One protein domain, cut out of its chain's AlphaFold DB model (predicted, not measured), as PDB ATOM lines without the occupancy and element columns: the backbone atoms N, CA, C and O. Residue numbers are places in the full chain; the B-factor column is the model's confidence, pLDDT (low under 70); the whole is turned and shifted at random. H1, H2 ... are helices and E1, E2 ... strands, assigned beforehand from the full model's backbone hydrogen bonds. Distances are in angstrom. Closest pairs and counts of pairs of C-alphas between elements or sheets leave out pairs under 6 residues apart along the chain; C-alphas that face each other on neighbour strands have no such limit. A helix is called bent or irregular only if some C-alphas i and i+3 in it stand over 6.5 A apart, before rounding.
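AT A GLANCE: This is residues 33 to 59 and 185 to 279 of the 279 residues of the protein "Hypothetical protein" of Rotaria sp. Silwood2 (UniProt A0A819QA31). A narrow two-stranded ribbon, E1 with E3, forms one side of a long, loosely built model, and two helices run over one and the same face of it: the last part of the long helix H4 over E3, and H5 over E1. H4 runs on well beyond the ribbon at one end, while H2 and the short strand pair E2 with E4 gather at the other end. The printed part has 122 residues with five named helices and four named strands, in the order H1 E1 H2 E2 E3 H3 H4 E4 H5; both two-stranded sheets are antiparallel, and the class is mixed, helices and strands. The whole is loose, with a radius of gyration of the C-alphas of 19.1 A and spans of 67 by 24 by 21 A.

IN THESE COORDINATES: E1 is residues 41 to 48, 20.5 A long, and E3 is residues 194 to 200, 19.2 A. H4, residues 215 to 248, measures 46.4 A from C-alpha 215 at (39.917, 40.964, -6.962) to C-alpha 248 at (19.536, 2.244, 8.348). It is irregular, with C-alphas 220 and 223 7.7 A apart, and has a kink of 63 degrees near residue 222. H5, residues 259 to 277, is 26.6 A long and ends with C-alpha 277 at (20.556, 9.742, -6.189). H1 is residues 33 to 40, beginning with C-alpha 33 at (20.411, 16.890, -14.214); H2 is residues 50 to 57, H3 residues 202 to 205, E2 residues 187 to 189 and E4 residues 250 to 252.

HOW THE PARTS SIT: E1 and E3 are antiparallel at 166 degrees, with N 45 and O 197 at 2.9 A and N 197 and O 45 at 2.8 A, within hydrogen-bond range. The closest C-alphas of E3 and H4 are those of Phe 200 and Gln 236, 7.9 A apart; those of E1 and H5 are Ile 48 and Ile 263, 7.2 A. H4 and H5 only just touch, with 3 pairs of C-alphas within 8 A, the closest Val 239 and Thr 277 at 6.7 A; they run opposite ways at a steep tilt of 45 degrees. H3 also only just touches H4, with 3 such pairs, the closest Cys 204 and Cys 232 at 5.2 A. H1 is close to H4 but not clearly touching, with the C-alphas of Met 40 and Cys 232 6.5 A apart, and about perpendicular at 83 degrees. H2 is close to H5 but not clearly touching, Phe 50 and Glu 259 being the closest C-alphas at 6.1 A. E2 and E4 are antiparallel at 149 degrees, with N 188 and O 251 at 2.8 A. Every O i to N i+4 pair is within hydrogen-bond range in H1, H2 and H5, and 28 of 30 are in H4; H3 is too short for such a pair.

THE WHOLE: The C-alphas farthest apart, those of Pro 59 and Asp 216, are 66.7 A apart. Residues 60 to 184 are cut out, and C-alphas 59 and 185 are 8.2 A apart across the cut. Of the links that are printed whole, none is long. Mean pLDDT of the printed part is 81.6, with residues 33 to 39, 206 to 223 and 277 to 279 under 70.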
ATOM      1  N   GLU A  33      20.329  17.534 -15.523       57.78
ATOM      2  CA  GLU A  33      20.411  16.890 -14.214       57.78
ATOM      3  C   GLU A  33      21.449  15.763 -14.150       57.78
ATOM      4  O   GLU A  33      22.306  15.777 -13.270       57.78
ATOM      5  N   SER A  34      21.457  14.854 -15.131       58.28
ATOM      6  CA  SER A  34      22.472  13.792 -15.232       58.28
ATOM      7  C   SER A  34      23.884  14.377 -15.360       58.28
ATOM      8  O   SER A  34      24.830  13.913 -14.722       58.28
ATOM      9  N   ILE A  35      24.014  15.468 -16.119       62.16
ATOM     10  CA  ILE A  35      25.277  16.194 -16.281       62.16
ATOM     11  C   ILE A  35      25.715  16.826 -14.954       62.16
ATOM     12  O   ILE A  35      26.878  16.703 -14.579       62.16
ATOM     13  N   ILE A  36      24.803  17.467 -14.215       62.94
ATOM     14  CA  ILE A  36      25.101  18.055 -12.900       62.94
ATOM     15  C   ILE A  36      25.508  16.971 -11.899       62.94
ATOM     16  O   ILE A  36      26.498  17.147 -11.201       62.94
ATOM     17  N   ASN A  37      24.824  15.831 -11.856       60.22
ATOM     18  CA  ASN A  37      25.130  14.775 -10.891       60.22
ATOM     19  C   ASN A  37      26.478  14.094 -11.171       60.22
ATOM     20  O   ASN A  37      27.252  13.859 -10.239       60.22
ATOM     21  N   LYS A  38      26.837  13.911 -12.448       62.84
ATOM     22  CA  LYS A  38      28.184  13.476 -12.857       62.84
ATOM     23  C   LYS A  38      29.291  14.485 -12.540       62.84
ATOM     24  O   LYS A  38      30.450  14.099 -12.466       62.84
ATOM     25  N   LEU A  39      28.958  15.765 -12.369       63.06
ATOM     26  CA  LEU A  39      29.920  16.813 -12.008       63.06
ATOM     27  C   LEU A  39      30.185  16.893 -10.495       63.06
ATOM     28  O   LEU A  39      31.144  17.549 -10.091       63.06
ATOM     29  N   MET A  40      29.352  16.266  -9.658       73.19
ATOM     30  CA  MET A  40      29.409  16.415  -8.195       73.19
ATOM     31  C   MET A  40      30.015  15.190  -7.487       73.19
ATOM     32  O   MET A  40      30.593  15.340  -6.408       73.19
ATOM     33  N   ILE A  41      29.934  13.993  -8.083       79.19
ATOM     34  CA  ILE A  41      30.462  12.732  -7.533       79.19
ATOM     35  C   ILE A  41      31.380  12.066  -8.564       79.19
ATOM     36  O   ILE A  41      30.947  11.770  -9.672       79.19
ATOM     37  N   ASP A  42      32.626  11.784  -8.178       77.06
ATOM     38  CA  ASP A  42      33.626  11.147  -9.046       77.06
ATOM     39  C   ASP A  42      33.486   9.627  -9.069       77.06
ATOM     40  O   ASP A  42      33.637   8.981 -10.104       77.06
ATOM     41  N   SER A  43      33.281   9.028  -7.897       81.81
ATOM     42  CA  SER A  43      33.202   7.575  -7.750       81.81
ATOM     43  C   SER A  43      32.569   7.178  -6.423       81.81
ATOM     44  O   SER A  43      32.552   7.943  -5.459       81.81
ATOM     45  N   TRP A  44      32.084   5.944  -6.363       84.38
ATOM     46  CA  TRP A  44      31.604   5.314  -5.139       84.38
ATOM     47  C   TRP A  44      32.600   4.234  -4.729       84.38
ATOM     48  O   TRP A  44      32.917   3.353  -5.524       84.38
ATOM     49  N   SER A  45      33.110   4.303  -3.501       88.75
ATOM     50  CA  SER A  45      33.977   3.271  -2.934       88.75
ATOM     51  C   SER A  45      33.142   2.382  -2.021       88.75
ATOM     52  O   SER A  45      32.823   2.781  -0.904       88.75
ATOM     53  N   SER A  46      32.769   1.192  -2.488       89.94
ATOM     54  CA  SER A  46      32.079   0.187  -1.678       89.94
ATOM     55  C   SER A  46      33.040  -0.918  -1.239       89.94
ATOM     56  O   SER A  46      33.905  -1.359  -1.993       89.94
ATOM     57  N   ASN A  47      32.892  -1.369   0.003       93.44
ATOM     58  CA  ASN A  47      33.604  -2.517   0.544       93.44
ATOM     59  C   ASN A  47      32.602  -3.463   1.212       93.44
ATOM     60  O   ASN A  47      31.841  -3.045   2.088       93.44
ATOM     61  N   ILE A  48      32.604  -4.726   0.785       94.25
ATOM     62  CA  ILE A  48      31.711  -5.781   1.270       94.25
ATOM     63  C   ILE A  48      32.556  -6.807   2.025       94.25
ATOM     64  O   ILE A  48      33.427  -7.454   1.450       94.25
ATOM     65  N   SER A  49      32.282  -6.986   3.315       95.88
ATOM     66  CA  SER A  49      32.931  -8.000   4.148       95.88
ATOM     67  C   SER A  49      32.063  -9.250   4.247       95.88
ATOM     68  O   SER A  49      31.132  -9.318   5.057       95.88
ATOM     69  N   PHE A  50      32.402 -10.279   3.466       95.12
ATOM     70  CA  PHE A  50      31.719 -11.571   3.545       95.12
ATOM     71  C   PHE A  50      31.849 -12.219   4.932       95.12
ATOM     72  O   PHE A  50      30.885 -12.772   5.453       95.12
ATOM     73  N   SER A  51      33.014 -12.100   5.575       94.88
ATOM     74  CA  SER A  51      33.237 -12.631   6.927       94.88
ATOM     75  C   SER A  51      32.298 -11.990   7.957       94.88
ATOM     76  O   SER A  51      31.665 -12.693   8.749       94.88
ATOM     77  N   SER A  52      32.122 -10.666   7.902       94.75
ATOM     78  CA  SER A  52      31.192  -9.966   8.797       94.75
ATOM     79  C   SER A  52      29.736 -10.351   8.522       94.75
ATOM     80  O   SER A  52      28.965 -10.569   9.460       94.75
ATOM     81  N   TYR A  53      29.369 -10.500   7.244       95.19
ATOM     82  CA  TYR A  53      28.057 -11.004   6.839       95.19
ATOM     83  C   TYR A  53      27.801 -12.419   7.379       95.19
ATOM     84  O   TYR A  53      26.756 -12.666   7.981       95.19
ATOM     85  N   TYR A  54      28.774 -13.326   7.254       94.75
ATOM     86  CA  TYR A  54      28.680 -14.700   7.745       94.75
ATOM     87  C   TYR A  54      28.477 -14.761   9.262       94.75
ATOM     88  O   TYR A  54      27.586 -15.463   9.746       94.75
ATOM     89  N   ILE A  55      29.279 -14.001  10.019       93.44
ATOM     90  CA  ILE A  55      29.192 -13.939  11.485       93.44
ATOM     91  C   ILE A  55      27.825 -13.405  11.924       93.44
ATOM     92  O   ILE A  55      27.254 -13.922  12.881       93.44
ATOM     93  N   THR A  56      27.283 -12.412  11.213       93.56
ATOM     94  CA  THR A  56      25.984 -11.811  11.550       93.56
ATOM     95  C   THR A  56      24.812 -12.717  11.162       93.56
ATOM     96  O   THR A  56      23.886 -12.893  11.948       93.56
ATOM     97  N   CYS A  57      24.869 -13.372   9.995       93.38
ATOM     98  CA  CYS A  57      23.894 -14.396   9.591       93.38
ATOM     99  C   CYS A  57      23.848 -15.566  10.588       93.38
ATOM    100  O   CYS A  57      22.766 -16.113  10.824       93.38
ATOM    101  N   ALA A  58      25.000 -15.936  11.174       93.81
ATOM    102  CA  ALA A  58      25.160 -16.993  12.175       93.81
ATOM    103  C   ALA A  58      24.366 -18.266  11.798       93.81
ATOM    104  O   ALA A  58      23.272 -18.496  12.329       93.81
ATOM    105  N   PRO A  59      24.859 -19.065  10.831       95.06
ATOM    106  CA  PRO A  59      24.090 -20.153  10.236       95.06
ATOM    107  C   PRO A  59      23.737 -21.246  11.255       95.06
ATOM    108  O   PRO A  59      24.612 -21.802  11.914       95.06
ATOM    109  N   GLN A 185      19.708 -15.109  11.888       89.88
ATOM    110  CA  GLN A 185      19.209 -13.758  11.675       89.88
ATOM    111  C   GLN A 185      18.824 -13.576  10.210       89.88
ATOM    112  O   GLN A 185      19.677 -13.559   9.329       89.88
ATOM    113  N   ILE A 186      17.522 -13.424   9.955       87.75
ATOM    114  CA  ILE A 186      16.993 -13.201   8.600       87.75
ATOM    115  C   ILE A 186      17.068 -11.739   8.154       87.75
ATOM    116  O   ILE A 186      16.782 -11.436   7.002       87.75
ATOM    117  N   SER A 187      17.372 -10.827   9.078       91.81
ATOM    118  CA  SER A 187      17.411  -9.385   8.862       91.81
ATOM    119  C   SER A 187      18.736  -8.866   9.406       91.81
ATOM    120  O   SER A 187      18.958  -8.884  10.615       91.81
ATOM    121  N   ILE A 188      19.626  -8.474   8.500       90.44
ATOM    122  CA  ILE A 188      21.006  -8.089   8.788       90.44
ATOM    123  C   ILE A 188      21.169  -6.618   8.420       90.44
ATOM    124  O   ILE A 188      20.910  -6.224   7.287       90.44
ATOM    125  N   SER A 189      21.606  -5.794   9.366       92.00
ATOM    126  CA  SER A 189      21.823  -4.366   9.116       92.00
ATOM    127  C   SER A 189      22.997  -4.156   8.153       92.00
ATOM    128  O   SER A 189      24.073  -4.715   8.379       92.00
ATOM    129  N   TYR A 190      22.818  -3.353   7.097       91.81
ATOM    130  CA  TYR A 190      23.867  -3.085   6.097       91.81
ATOM    131  C   TYR A 190      25.219  -2.648   6.701       91.81
ATOM    132  O   TYR A 190      26.231  -3.249   6.337       91.81
ATOM    133  N   PRO A 191      25.276  -1.715   7.674       92.62
ATOM    134  CA  PRO A 191      26.505  -1.305   8.354       92.62
ATOM    135  C   PRO A 191      27.368  -2.435   8.920       92.62
ATOM    136  O   PRO A 191      28.556  -2.233   9.145       92.62
ATOM    137  N   SER A 192      26.794  -3.612   9.190       91.06
ATOM    138  CA  SER A 192      27.555  -4.741   9.739       91.06
ATOM    139  C   SER A 192      28.516  -5.373   8.727       91.06
ATOM    140  O   SER A 192      29.529  -5.941   9.134       91.06
ATOM    141  N   PHE A 193      28.234  -5.270   7.424       92.69
ATOM    142  CA  PHE A 193      29.016  -5.939   6.377       92.69
ATOM    143  C   PHE A 193      29.294  -5.083   5.136       92.69
ATOM    144  O   PHE A 193      30.101  -5.492   4.305       92.69
ATOM    145  N   LEU A 194      28.659  -3.920   5.002       93.56
ATOM    146  CA  LEU A 194      28.786  -3.021   3.861       93.56
ATOM    147  C   LEU A 194      29.262  -1.645   4.332       93.56
ATOM    148  O   LEU A 194      28.659  -1.024   5.204       93.56
ATOM    149  N   THR A 195      30.342  -1.157   3.730       92.25
ATOM    150  CA  THR A 195      30.828   0.217   3.890       92.25
ATOM    151  C   THR A 195      30.790   0.903   2.534       92.25
ATOM    152  O   THR A 195      31.268   0.341   1.553       92.25
ATOM    153  N   ILE A 196      30.206   2.099   2.469       90.19
ATOM    154  CA  ILE A 196      30.108   2.895   1.243       90.19
ATOM    155  C   ILE A 196      30.638   4.287   1.555       90.19
ATOM    156  O   ILE A 196      30.133   4.956   2.453       90.19
ATOM    157  N   GLU A 197      31.627   4.722   0.788       88.62
ATOM    158  CA  GLU A 197      32.208   6.055   0.884       88.62
ATOM    159  C   GLU A 197      32.083   6.759  -0.477       88.62
ATOM    160  O   GLU A 197      32.739   6.353  -1.447       88.62
ATOM    161  N   PRO A 198      31.230   7.794  -0.594       87.25
ATOM    162  CA  PRO A 198      31.157   8.600  -1.803       87.25
ATOM    163  C   PRO A 198      32.417   9.454  -1.931       87.25
ATOM    164  O   PRO A 198      32.823  10.151  -0.998       87.25
ATOM    165  N   ARG A 199      33.029   9.444  -3.114       85.31
ATOM    166  CA  ARG A 199      34.099  10.375  -3.464       85.31
ATOM    167  C   ARG A 199      33.507  11.498  -4.290       85.31
ATOM    168  O   ARG A 199      33.197  11.320  -5.464       85.31
ATOM    169  N   PHE A 200      33.332  12.645  -3.647       84.25
ATOM    170  CA  PHE A 200      32.875  13.860  -4.309       84.25
ATOM    171  C   PHE A 200      33.953  14.418  -5.231       84.25
ATOM    172  O   PHE A 200      35.145  14.304  -4.936       84.25
ATOM    173  N   HIS A 201      33.510  15.069  -6.306       81.62
ATOM    174  CA  HIS A 201      34.398  15.732  -7.248       81.62
ATOM    175  C   HIS A 201      35.294  16.741  -6.525       81.62
ATOM    176  O   HIS A 201      34.867  17.397  -5.567       81.62
ATOM    177  N   TYR A 202      36.534  16.911  -6.992       73.62
ATOM    178  CA  TYR A 202      37.508  17.837  -6.391       73.62
ATOM    179  C   TYR A 202      36.935  19.253  -6.164       73.62
ATOM    180  O   TYR A 202      37.212  19.892  -5.148       73.62
ATOM    181  N   LEU A 203      36.072  19.715  -7.076       75.94
ATOM    182  CA  LEU A 203      35.370  21.007  -6.993       75.94
ATOM    183  C   LEU A 203      34.390  21.120  -5.814       75.94
ATOM    184  O   LEU A 203      34.144  22.228  -5.351       75.94
ATOM    185  N   CYS A 204      33.839  20.002  -5.338       77.19
ATOM    186  CA  CYS A 204      32.929  19.951  -4.192       77.19
ATOM    187  C   CYS A 204      33.606  19.478  -2.902       77.19
ATOM    188  O   CYS A 204      33.104  19.747  -1.814       77.19
ATOM    189  N   SER A 205      34.729  18.769  -3.013       72.06
ATOM    190  CA  SER A 205      35.539  18.334  -1.870       72.06
ATOM    191  C   SER A 205      36.400  19.473  -1.301       72.06
ATOM    192  O   SER A 205      36.680  19.514  -0.104       72.06
ATOM    193  N   SER A 206      36.802  20.431  -2.145       66.88
ATOM    194  CA  SER A 206      37.582  21.598  -1.726       66.88
ATOM    195  C   SER A 206      36.697  22.760  -1.260       66.88
ATOM    196  O   SER A 206      35.696  23.100  -1.889       66.88
ATOM    197  N   ASP A 207      37.095  23.421  -0.165       61.81
ATOM    198  CA  ASP A 207      36.565  24.732   0.222       61.81
ATOM    199  C   ASP A 207      37.130  25.766  -0.758       61.81
ATOM    200  O   ASP A 207      38.172  26.386  -0.521       61.81
ATOM    201  N   LEU A 208      36.486  25.885  -1.924       61.75
ATOM    202  CA  LEU A 208      36.815  26.885  -2.933       61.75
ATOM    203  C   LEU A 208      36.373  28.271  -2.440       61.75
ATOM    204  O   LEU A 208      35.456  28.911  -2.954       61.75
ATOM    205  N   SER A 209      37.046  28.736  -1.397       59.72
ATOM    206  CA  SER A 209      36.867  30.052  -0.827       59.72
ATOM    207  C   SER A 209      37.358  31.098  -1.829       59.72
ATOM    208  O   SER A 209      38.555  31.223  -2.095       59.72
ATOM    209  N   LEU A 210      36.430  31.919  -2.333       59.75
ATOM    210  CA  LEU A 210      36.672  33.055  -3.244       59.75
ATOM    211  C   LEU A 210      37.806  33.997  -2.796       59.75
ATOM    212  O   LEU A 210      38.355  34.740  -3.606       59.75
ATOM    213  N   ARG A 211      38.184  33.949  -1.512       58.81
ATOM    214  CA  ARG A 211      39.250  34.743  -0.885       58.81
ATOM    215  C   ARG A 211      40.625  34.587  -1.540       58.81
ATOM    216  O   ARG A 211      41.433  35.497  -1.402       58.81
ATOM    217  N   PHE A 212      40.887  33.481  -2.236       61.44
ATOM    218  CA  PHE A 212      42.185  33.214  -2.867       61.44
ATOM    219  C   PHE A 212      42.284  33.677  -4.332       61.44
ATOM    220  O   PHE A 212      43.357  33.589  -4.923       61.44
ATOM    221  N   LEU A 213      41.193  34.182  -4.922       63.59
ATOM    222  CA  LEU A 213      41.176  34.693  -6.297       63.59
ATOM    223  C   LEU A 213      41.531  36.192  -6.353       63.59
ATOM    224  O   LEU A 213      41.179  36.932  -5.430       63.59
ATOM    225  N   PRO A 214      42.179  36.672  -7.433       68.44
ATOM    226  CA  PRO A 214      42.418  38.099  -7.634       68.44
ATOM    227  C   PRO A 214      41.097  38.886  -7.694       68.44
ATOM    228  O   PRO A 214      40.084  38.379  -8.178       68.44
ATOM    229  N   ILE A 215      41.113  40.133  -7.217       64.38
ATOM    230  CA  ILE A 215      39.917  40.964  -6.962       64.38
ATOM    231  C   ILE A 215      39.041  41.145  -8.219       64.38
ATOM    232  O   ILE A 215      37.813  41.099  -8.131       64.38
ATOM    233  N   ASP A 216      39.653  41.256  -9.398       60.97
ATOM    234  CA  ASP A 216      38.934  41.406 -10.671       60.97
ATOM    235  C   ASP A 216      38.121  40.148 -11.033       60.97
ATOM    236  O   ASP A 216      36.998  40.230 -11.535       60.97
ATOM    237  N   TYR A 217      38.648  38.969 -10.696       61.72
ATOM    238  CA  TYR A 217      37.970  37.688 -10.894       61.72
ATOM    239  C   TYR A 217      36.943  37.403  -9.795       61.72
ATOM    240  O   TYR A 217      35.910  36.794 -10.078       61.72
ATOM    241  N   GLN A 218      37.162  37.892  -8.567       60.12
ATOM    242  CA  GLN A 218      36.142  37.843  -7.515       60.12
ATOM    243  C   GLN A 218      34.870  38.562  -7.972       60.12
ATOM    244  O   GLN A 218      33.793  37.975  -7.939       60.12
ATOM    245  N   LEU A 219      34.976  39.794  -8.473       62.72
ATOM    246  CA  LEU A 219      33.806  40.582  -8.877       62.72
ATOM    247  C   LEU A 219      33.011  39.942 -10.029       62.72
ATOM    248  O   LEU A 219      31.783  39.996 -10.018       62.72
ATOM    249  N   SER A 220      33.684  39.293 -10.987       63.84
ATOM    250  CA  SER A 220      33.019  38.683 -12.149       63.84
ATOM    251  C   SER A 220      32.477  37.272 -11.900       63.84
ATOM    252  O   SER A 220      31.525  36.872 -12.569       63.84
ATOM    253  N   ALA A 221      33.067  36.499 -10.985       62.47
ATOM    254  CA  ALA A 221      32.757  35.074 -10.838       62.47
ATOM    255  C   ALA A 221      32.075  34.707  -9.509       62.47
ATOM    256  O   ALA A 221      31.634  33.568  -9.347       62.47
ATOM    257  N   THR A 222      31.924  35.657  -8.574       66.69
ATOM    258  CA  THR A 222      31.309  35.408  -7.254       66.69
ATOM    259  C   THR A 222      29.949  34.717  -7.366       66.69
ATOM    260  O   THR A 222      29.715  33.730  -6.679       66.69
ATOM    261  N   GLY A 223      29.064  35.166  -8.264       66.12
ATOM    262  CA  GLY A 223      27.732  34.563  -8.406       66.12
ATOM    263  C   GLY A 223      27.760  33.092  -8.843       66.12
ATOM    264  O   GLY A 223      26.991  32.283  -8.331       66.12
ATOM    265  N   GLN A 224      28.674  32.730  -9.747       71.44
ATOM    266  CA  GLN A 224      28.790  31.369 -10.280       71.44
ATOM    267  C   GLN A 224      29.404  30.411  -9.250       71.44
ATOM    268  O   GLN A 224      28.907  29.302  -9.067       71.44
ATOM    269  N   PHE A 225      30.430  30.857  -8.520       73.69
ATOM    270  CA  PHE A 225      31.053  30.058  -7.463       73.69
ATOM    271  C   PHE A 225      30.169  29.909  -6.221       73.69
ATOM    272  O   PHE A 225      30.158  28.842  -5.611       73.69
ATOM    273  N   LEU A 226      29.381  30.933  -5.867       74.56
ATOM    274  CA  LEU A 226      28.390  30.826  -4.791       74.56
ATOM    275  C   LEU A 226      27.304  29.799  -5.126       74.56
ATOM    276  O   LEU A 226      26.941  28.991  -4.271       74.56
ATOM    277  N   LEU A 227      26.814  29.795  -6.371       77.88
ATOM    278  CA  LEU A 227      25.841  28.805  -6.827       77.88
ATOM    279  C   LEU A 227      26.433  27.390  -6.790       77.88
ATOM    280  O   LEU A 227      25.803  26.488  -6.245       77.88
ATOM    281  N   LEU A 228      27.651  27.206  -7.307       77.00
ATOM    282  CA  LEU A 228      28.339  25.915  -7.287       77.00
ATOM    283  C   LEU A 228      28.555  25.404  -5.856       77.00
ATOM    284  O   LEU A 228      28.252  24.253  -5.573       77.00
ATOM    285  N   SER A 229      29.002  26.267  -4.939       78.50
ATOM    286  CA  SER A 229      29.185  25.913  -3.526       78.50
ATOM    287  C   SER A 229      27.868  25.482  -2.868       78.50
ATOM    288  O   SER A 229      27.823  24.462  -2.178       78.50
ATOM    289  N   SER A 230      26.772  26.200  -3.134       80.81
ATOM    290  CA  SER A 230      25.445  25.825  -2.638       80.81
ATOM    291  C   SER A 230      24.957  24.496  -3.222       80.81
ATOM    292  O   SER A 230      24.346  23.709  -2.500       80.81
ATOM    293  N   LEU A 231      25.222  24.234  -4.505       80.31
ATOM    294  CA  LEU A 231      24.866  22.980  -5.172       80.31
ATOM    295  C   LEU A 231      25.687  21.801  -4.638       80.31
ATOM    296  O   LEU A 231      25.106  20.772  -4.309       80.31
ATOM    297  N   CYS A 232      27.003  21.963  -4.474       82.31
ATOM    298  CA  CYS A 232      27.874  20.956  -3.868       82.31
ATOM    299  C   CYS A 232      27.411  20.607  -2.449       82.31
ATOM    300  O   CYS A 232      27.302  19.433  -2.109       82.31
ATOM    301  N   LYS A 233      27.084  21.620  -1.631       85.44
ATOM    302  CA  LYS A 233      26.582  21.406  -0.271       85.44
ATOM    303  C   LYS A 233      25.261  20.636  -0.271       85.44
ATOM    304  O   LYS A 233      25.128  19.659   0.458       85.44
ATOM    305  N   HIS A 234      24.309  21.047  -1.105       84.81
ATOM    306  CA  HIS A 234      23.016  20.372  -1.187       84.81
ATOM    307  C   HIS A 234      23.146  18.932  -1.701       84.81
ATOM    308  O   HIS A 234      22.507  18.029  -1.171       84.81
ATOM    309  N   SER A 235      24.010  18.703  -2.692       83.56
ATOM    310  CA  SER A 235      24.304  17.368  -3.216       83.56
ATOM    311  C   SER A 235      24.929  16.471  -2.142       83.56
ATOM    312  O   SER A 235      24.477  15.347  -1.953       83.56
ATOM    313  N   GLN A 236      25.897  16.978  -1.371       86.81
ATOM    314  CA  GLN A 236      26.500  16.237  -0.257       86.81
ATOM    315  C   GLN A 236      25.484  15.885   0.830       86.81
ATOM    316  O   GLN A 236      25.455  14.743   1.281       86.81
ATOM    317  N   GLU A 237      24.643  16.839   1.238       87.19
ATOM    318  CA  GLU A 237      23.568  16.603   2.210       87.19
ATOM    319  C   GLU A 237      22.601  15.537   1.692       87.19
ATOM    320  O   GLU A 237      22.367  14.538   2.367       87.19
ATOM    321  N   LYS A 238      22.135  15.672   0.446       86.12
ATOM    322  CA  LYS A 238      21.249  14.698  -0.192       86.12
ATOM    323  C   LYS A 238      21.882  13.308  -0.241       86.12
ATOM    324  O   LYS A 238      21.228  12.337   0.133       86.12
ATOM    325  N   VAL A 239      23.137  13.189  -0.669       87.19
ATOM    326  CA  VAL A 239      23.856  11.908  -0.720       87.19
ATOM    327  C   VAL A 239      23.984  11.301   0.672       87.19
ATOM    328  O   VAL A 239      23.642  10.136   0.849       87.19
ATOM    329  N   ASN A 240      24.420  12.079   1.664       89.12
ATOM    330  CA  ASN A 240      24.612  11.596   3.029       89.12
ATOM    331  C   ASN A 240      23.291  11.185   3.691       89.12
ATOM    332  O   ASN A 240      23.251  10.155   4.367       89.12
ATOM    333  N   ASP A 241      22.210  11.931   3.469       89.12
ATOM    334  CA  ASP A 241      20.878  11.610   3.986       89.12
ATOM    335  C   ASP A 241      20.346  10.317   3.359       89.12
ATOM    336  O   ASP A 241      19.907   9.405   4.064       89.12
ATOM    337  N   THR A 242      20.442  10.198   2.031       85.69
ATOM    338  CA  THR A 242      19.957   9.014   1.303       85.69
ATOM    339  C   THR A 242      20.808   7.784   1.634       85.69
ATOM    340  O   THR A 242      20.277   6.690   1.823       85.69
ATOM    341  N   LEU A 243      22.125   7.958   1.786       90.00
ATOM    342  CA  LEU A 243      23.041   6.906   2.226       90.00
ATOM    343  C   LEU A 243      22.741   6.465   3.663       90.00
ATOM    344  O   LEU A 243      22.687   5.268   3.937       90.00
ATOM    345  N   SER A 244      22.493   7.407   4.574       89.50
ATOM    346  CA  SER A 244      22.105   7.101   5.957       89.50
ATOM    347  C   SER A 244      20.787   6.331   6.003       89.50
ATOM    348  O   SER A 244      20.649   5.388   6.780       89.50
ATOM    349  N   GLN A 245      19.835   6.672   5.129       89.88
ATOM    350  CA  GLN A 245      18.583   5.937   4.987       89.88
ATOM    351  C   GLN A 245      18.818   4.501   4.490       89.88
ATOM    352  O   GLN A 245      18.288   3.566   5.093       89.88
ATOM    353  N   LEU A 246      19.646   4.303   3.458       88.94
ATOM    354  CA  LEU A 246      20.014   2.971   2.966       88.94
ATOM    355  C   LEU A 246      20.683   2.139   4.066       88.94
ATOM    356  O   LEU A 246      20.257   1.021   4.342       88.94
ATOM    357  N   LEU A 247      21.687   2.697   4.740       90.25
ATOM    358  CA  LEU A 247      22.422   2.011   5.799       90.25
ATOM    359  C   LEU A 247      21.561   1.750   7.047       90.25
ATOM    360  O   LEU A 247      21.818   0.804   7.784       90.25
ATOM    361  N   SER A 248      20.504   2.531   7.280       90.06
ATOM    362  CA  SER A 248      19.536   2.244   8.348       90.06
ATOM    363  C   SER A 248      18.610   1.063   8.035       90.06
ATOM    364  O   SER A 248      17.985   0.514   8.943       90.06
ATOM    365  N   SER A 249      18.509   0.671   6.763       90.06
ATOM    366  CA  SER A 249      17.699  -0.467   6.341       90.06
ATOM    367  C   SER A 249      18.417  -1.800   6.584       90.06
ATOM    368  O   SER A 249      19.615  -1.857   6.875       90.06
ATOM    369  N   ASN A 250      17.662  -2.894   6.487       91.25
ATOM    370  CA  ASN A 250      18.189  -4.234   6.694       91.25
ATOM    371  C   ASN A 250      18.146  -5.037   5.400       91.25
ATOM    372  O   ASN A 250      17.134  -5.069   4.702       91.25
ATOM    373  N   PHE A 251      19.220  -5.777   5.163       91.50
ATOM    374  CA  PHE A 251      19.263  -6.857   4.201       91.50
ATOM    375  C   PHE A 251      18.440  -8.041   4.720       91.50
ATOM    376  O   PHE A 251      18.674  -8.524   5.832       91.50
ATOM    377  N   ILE A 252      17.463  -8.501   3.936       89.69
ATOM    378  CA  ILE A 252      16.560  -9.584   4.334       89.69
ATOM    379  C   ILE A 252      16.866 -10.828   3.511       89.69
ATOM    380  O   ILE A 252      16.606 -10.859   2.310       89.69
ATOM    381  N   ASN A 253      17.365 -11.872   4.166       90.19
ATOM    382  CA  ASN A 253      17.506 -13.180   3.547       90.19
ATOM    383  C   ASN A 253      17.452 -14.301   4.587       90.19
ATOM    384  O   ASN A 253      18.084 -14.226   5.636       90.19
ATOM    385  N   SER A 254      16.706 -15.362   4.290       88.12
ATOM    386  CA  SER A 254      16.604 -16.540   5.155       88.12
ATOM    387  C   SER A 254      17.754 -17.529   4.958       88.12
ATOM    388  O   SER A 254      18.016 -18.358   5.837       88.12
ATOM    389  N   GLN A 255      18.439 -17.450   3.818       92.19
ATOM    390  CA  GLN A 255      19.544 -18.329   3.460       92.19
ATOM    391  C   GLN A 255      20.864 -17.560   3.396       92.19
ATOM    392  O   GLN A 255      20.902 -16.384   3.045       92.19
ATOM    393  N   LEU A 256      21.964 -18.232   3.723       93.19
ATOM    394  CA  LEU A 256      23.298 -17.673   3.528       93.19
ATOM    395  C   LEU A 256      23.608 -17.650   2.026       93.19
ATOM    396  O   LEU A 256      23.642 -18.705   1.388       93.19
ATOM    397  N   LEU A 257      23.855 -16.464   1.469       93.25
ATOM    398  CA  LEU A 257      24.345 -16.342   0.095       93.25
ATOM    399  C   LEU A 257      25.818 -16.736   0.014       93.25
ATOM    400  O   LEU A 257      26.575 -16.535   0.964       93.25
ATOM    401  N   SER A 258      26.230 -17.271  -1.135       92.56
ATOM    402  CA  SER A 258      27.655 -17.361  -1.451       92.56
ATOM    403  C   SER A 258      28.243 -15.965  -1.627       92.56
ATOM    404  O   SER A 258      27.523 -15.023  -1.952       92.56
ATOM    405  N   GLU A 259      29.551 -15.832  -1.426       92.38
ATOM    406  CA  GLU A 259      30.249 -14.547  -1.535       92.38
ATOM    407  C   GLU A 259      29.974 -13.847  -2.874       92.38
ATOM    408  O   GLU A 259      29.567 -12.690  -2.889       92.38
ATOM    409  N   ASN A 260      30.067 -14.580  -3.984       92.31
ATOM    410  CA  ASN A 260      29.791 -14.033  -5.314       92.31
ATOM    411  C   ASN A 260      28.335 -13.560  -5.461       92.31
ATOM    412  O   ASN A 260      28.100 -12.477  -5.983       92.31
ATOM    413  N   LEU A 261      27.366 -14.348  -4.978       92.69
ATOM    414  CA  LEU A 261      25.945 -13.991  -5.059       92.69
ATOM    415  C   LEU A 261      25.601 -12.808  -4.150       92.69
ATOM    416  O   LEU A 261      24.751 -11.996  -4.499       92.69
ATOM    417  N   LEU A 262      26.250 -12.703  -2.987       94.19
ATOM    418  CA  LEU A 262      26.113 -11.546  -2.109       94.19
ATOM    419  C   LEU A 262      26.617 -10.286  -2.817       94.19
ATOM    420  O   LEU A 262      25.901  -9.292  -2.840       94.19
ATOM    421  N   ILE A 263      27.820 -10.336  -3.397       93.25
ATOM    422  CA  ILE A 263      28.410  -9.197  -4.109       93.25
ATOM    423  C   ILE A 263      27.500  -8.766  -5.261       93.25
ATOM    424  O   ILE A 263      27.120  -7.602  -5.311       93.25
ATOM    425  N   GLU A 264      27.066  -9.703  -6.107       94.06
ATOM    426  CA  GLU A 264      26.164  -9.421  -7.232       94.06
ATOM    427  C   GLU A 264      24.857  -8.761  -6.764       94.06
ATOM    428  O   GLU A 264      24.423  -7.747  -7.310       94.06
ATOM    429  N   HIS A 265      24.243  -9.293  -5.706       93.25
ATOM    430  CA  HIS A 265      23.001  -8.744  -5.173       93.25
ATOM    431  C   HIS A 265      23.181  -7.326  -4.611       93.25
ATOM    432  O   HIS A 265      22.333  -6.459  -4.818       93.25
ATOM    433  N   ILE A 266      24.289  -7.072  -3.909       92.00
ATOM    434  CA  ILE A 266      24.598  -5.747  -3.367       92.00
ATOM    435  C   ILE A 266      24.933  -4.761  -4.486       92.00
ATOM    436  O   ILE A 266      24.475  -3.625  -4.432       92.00
ATOM    437  N   GLU A 267      25.667  -5.172  -5.520       91.88
ATOM    438  CA  GLU A 267      25.960  -4.328  -6.681       91.88
ATOM    439  C   GLU A 267      24.686  -3.891  -7.411       91.88
ATOM    440  O   GLU A 267      24.567  -2.723  -7.775       91.88
ATOM    441  N   ILE A 268      23.697  -4.780  -7.564       90.69
ATOM    442  CA  ILE A 268      22.388  -4.428  -8.138       90.69
ATOM    443  C   ILE A 268      21.711  -3.331  -7.305       90.69
ATOM    444  O   ILE A 268      21.307  -2.306  -7.855       90.69
ATOM    445  N   ILE A 269      21.649  -3.504  -5.982       89.00
ATOM    446  CA  ILE A 269      21.050  -2.516  -5.070       89.00
ATOM    447  C   ILE A 269      21.812  -1.187  -5.121       89.00
ATOM    448  O   ILE A 269      21.199  -0.120  -5.112       89.00
ATOM    449  N   LEU A 270      23.144  -1.226  -5.191       88.50
ATOM    450  CA  LEU A 270      23.963  -0.020  -5.280       88.50
ATOM    451  C   LEU A 270      23.765   0.708  -6.608       88.50
ATOM    452  O   LEU A 270      23.702   1.934  -6.608       88.50
ATOM    453  N   ASN A 271      23.613  -0.012  -7.717       87.31
ATOM    454  CA  ASN A 271      23.315   0.592  -9.012       87.31
ATOM    455  C   ASN A 271      21.939   1.275  -9.004       87.31
ATOM    456  O   ASN A 271      21.812   2.410  -9.461       87.31
ATOM    457  N   GLU A 272      20.916   0.635  -8.430       85.38
ATOM    458  CA  GLU A 272      19.597   1.254  -8.247       85.38
ATOM    459  C   GLU A 272      19.665   2.489  -7.339       85.38
ATOM    460  O   GLU A 272      19.093   3.536  -7.658       85.38
ATOM    461  N   PHE A 273      20.418   2.402  -6.240       83.38
ATOM    462  CA  PHE A 273      20.658   3.524  -5.339       83.38
ATOM    463  C   PHE A 273      21.309   4.701  -6.075       83.38
ATOM    464  O   PHE A 273      20.791   5.815  -6.011       83.38
ATOM    465  N   GLN A 274      22.377   4.453  -6.838       79.75
ATOM    466  CA  GLN A 274      23.078   5.474  -7.621       79.75
ATOM    467  C   GLN A 274      22.159   6.161  -8.636       79.75
ATOM    468  O   GLN A 274      22.209   7.387  -8.777       79.75
ATOM    469  N   LEU A 275      21.283   5.401  -9.304       74.62
ATOM    470  CA  LEU A 275      20.273   5.949 -10.212       74.62
ATOM    471  C   LEU A 275      19.264   6.838  -9.473       74.62
ATOM    472  O   LEU A 275      18.896   7.892  -9.984       74.62
ATOM    473  N   SER A 276      18.846   6.454  -8.264       72.00
ATOM    474  CA  SER A 276      17.906   7.240  -7.449       72.00
ATOM    475  C   SER A 276      18.511   8.519  -6.863       72.00
ATOM    476  O   SER A 276      17.785   9.474  -6.613       72.00
ATOM    477  N   THR A 277      19.829   8.547  -6.645       69.31
ATOM    478  CA  THR A 277      20.556   9.742  -6.189       69.31
ATOM    479  C   THR A 277      20.963  10.672  -7.332       69.31
ATOM    480  O   THR A 277      21.374  11.798  -7.071       69.31
ATOM    481  N   SER A 278      20.888  10.190  -8.579       59.47
ATOM    482  CA  SER A 278      21.240  10.941  -9.793       59.47
ATOM    483  C   SER A 278      20.023  11.518 -10.539       59.47
ATOM    484  O   SER A 278      20.212  12.134 -11.589       59.47
ATOM    485  N   ASN A 279      18.813  11.316 -10.011       41.62
ATOM    486  CA  ASN A 279      17.535  11.915 -10.429       41.62
ATOM    487  C   ASN A 279      16.940  12.722  -9.263       41.62
ATOM    488  O   ASN A 279      15.877  13.345  -9.462       41.62
TER     489      ASN A 279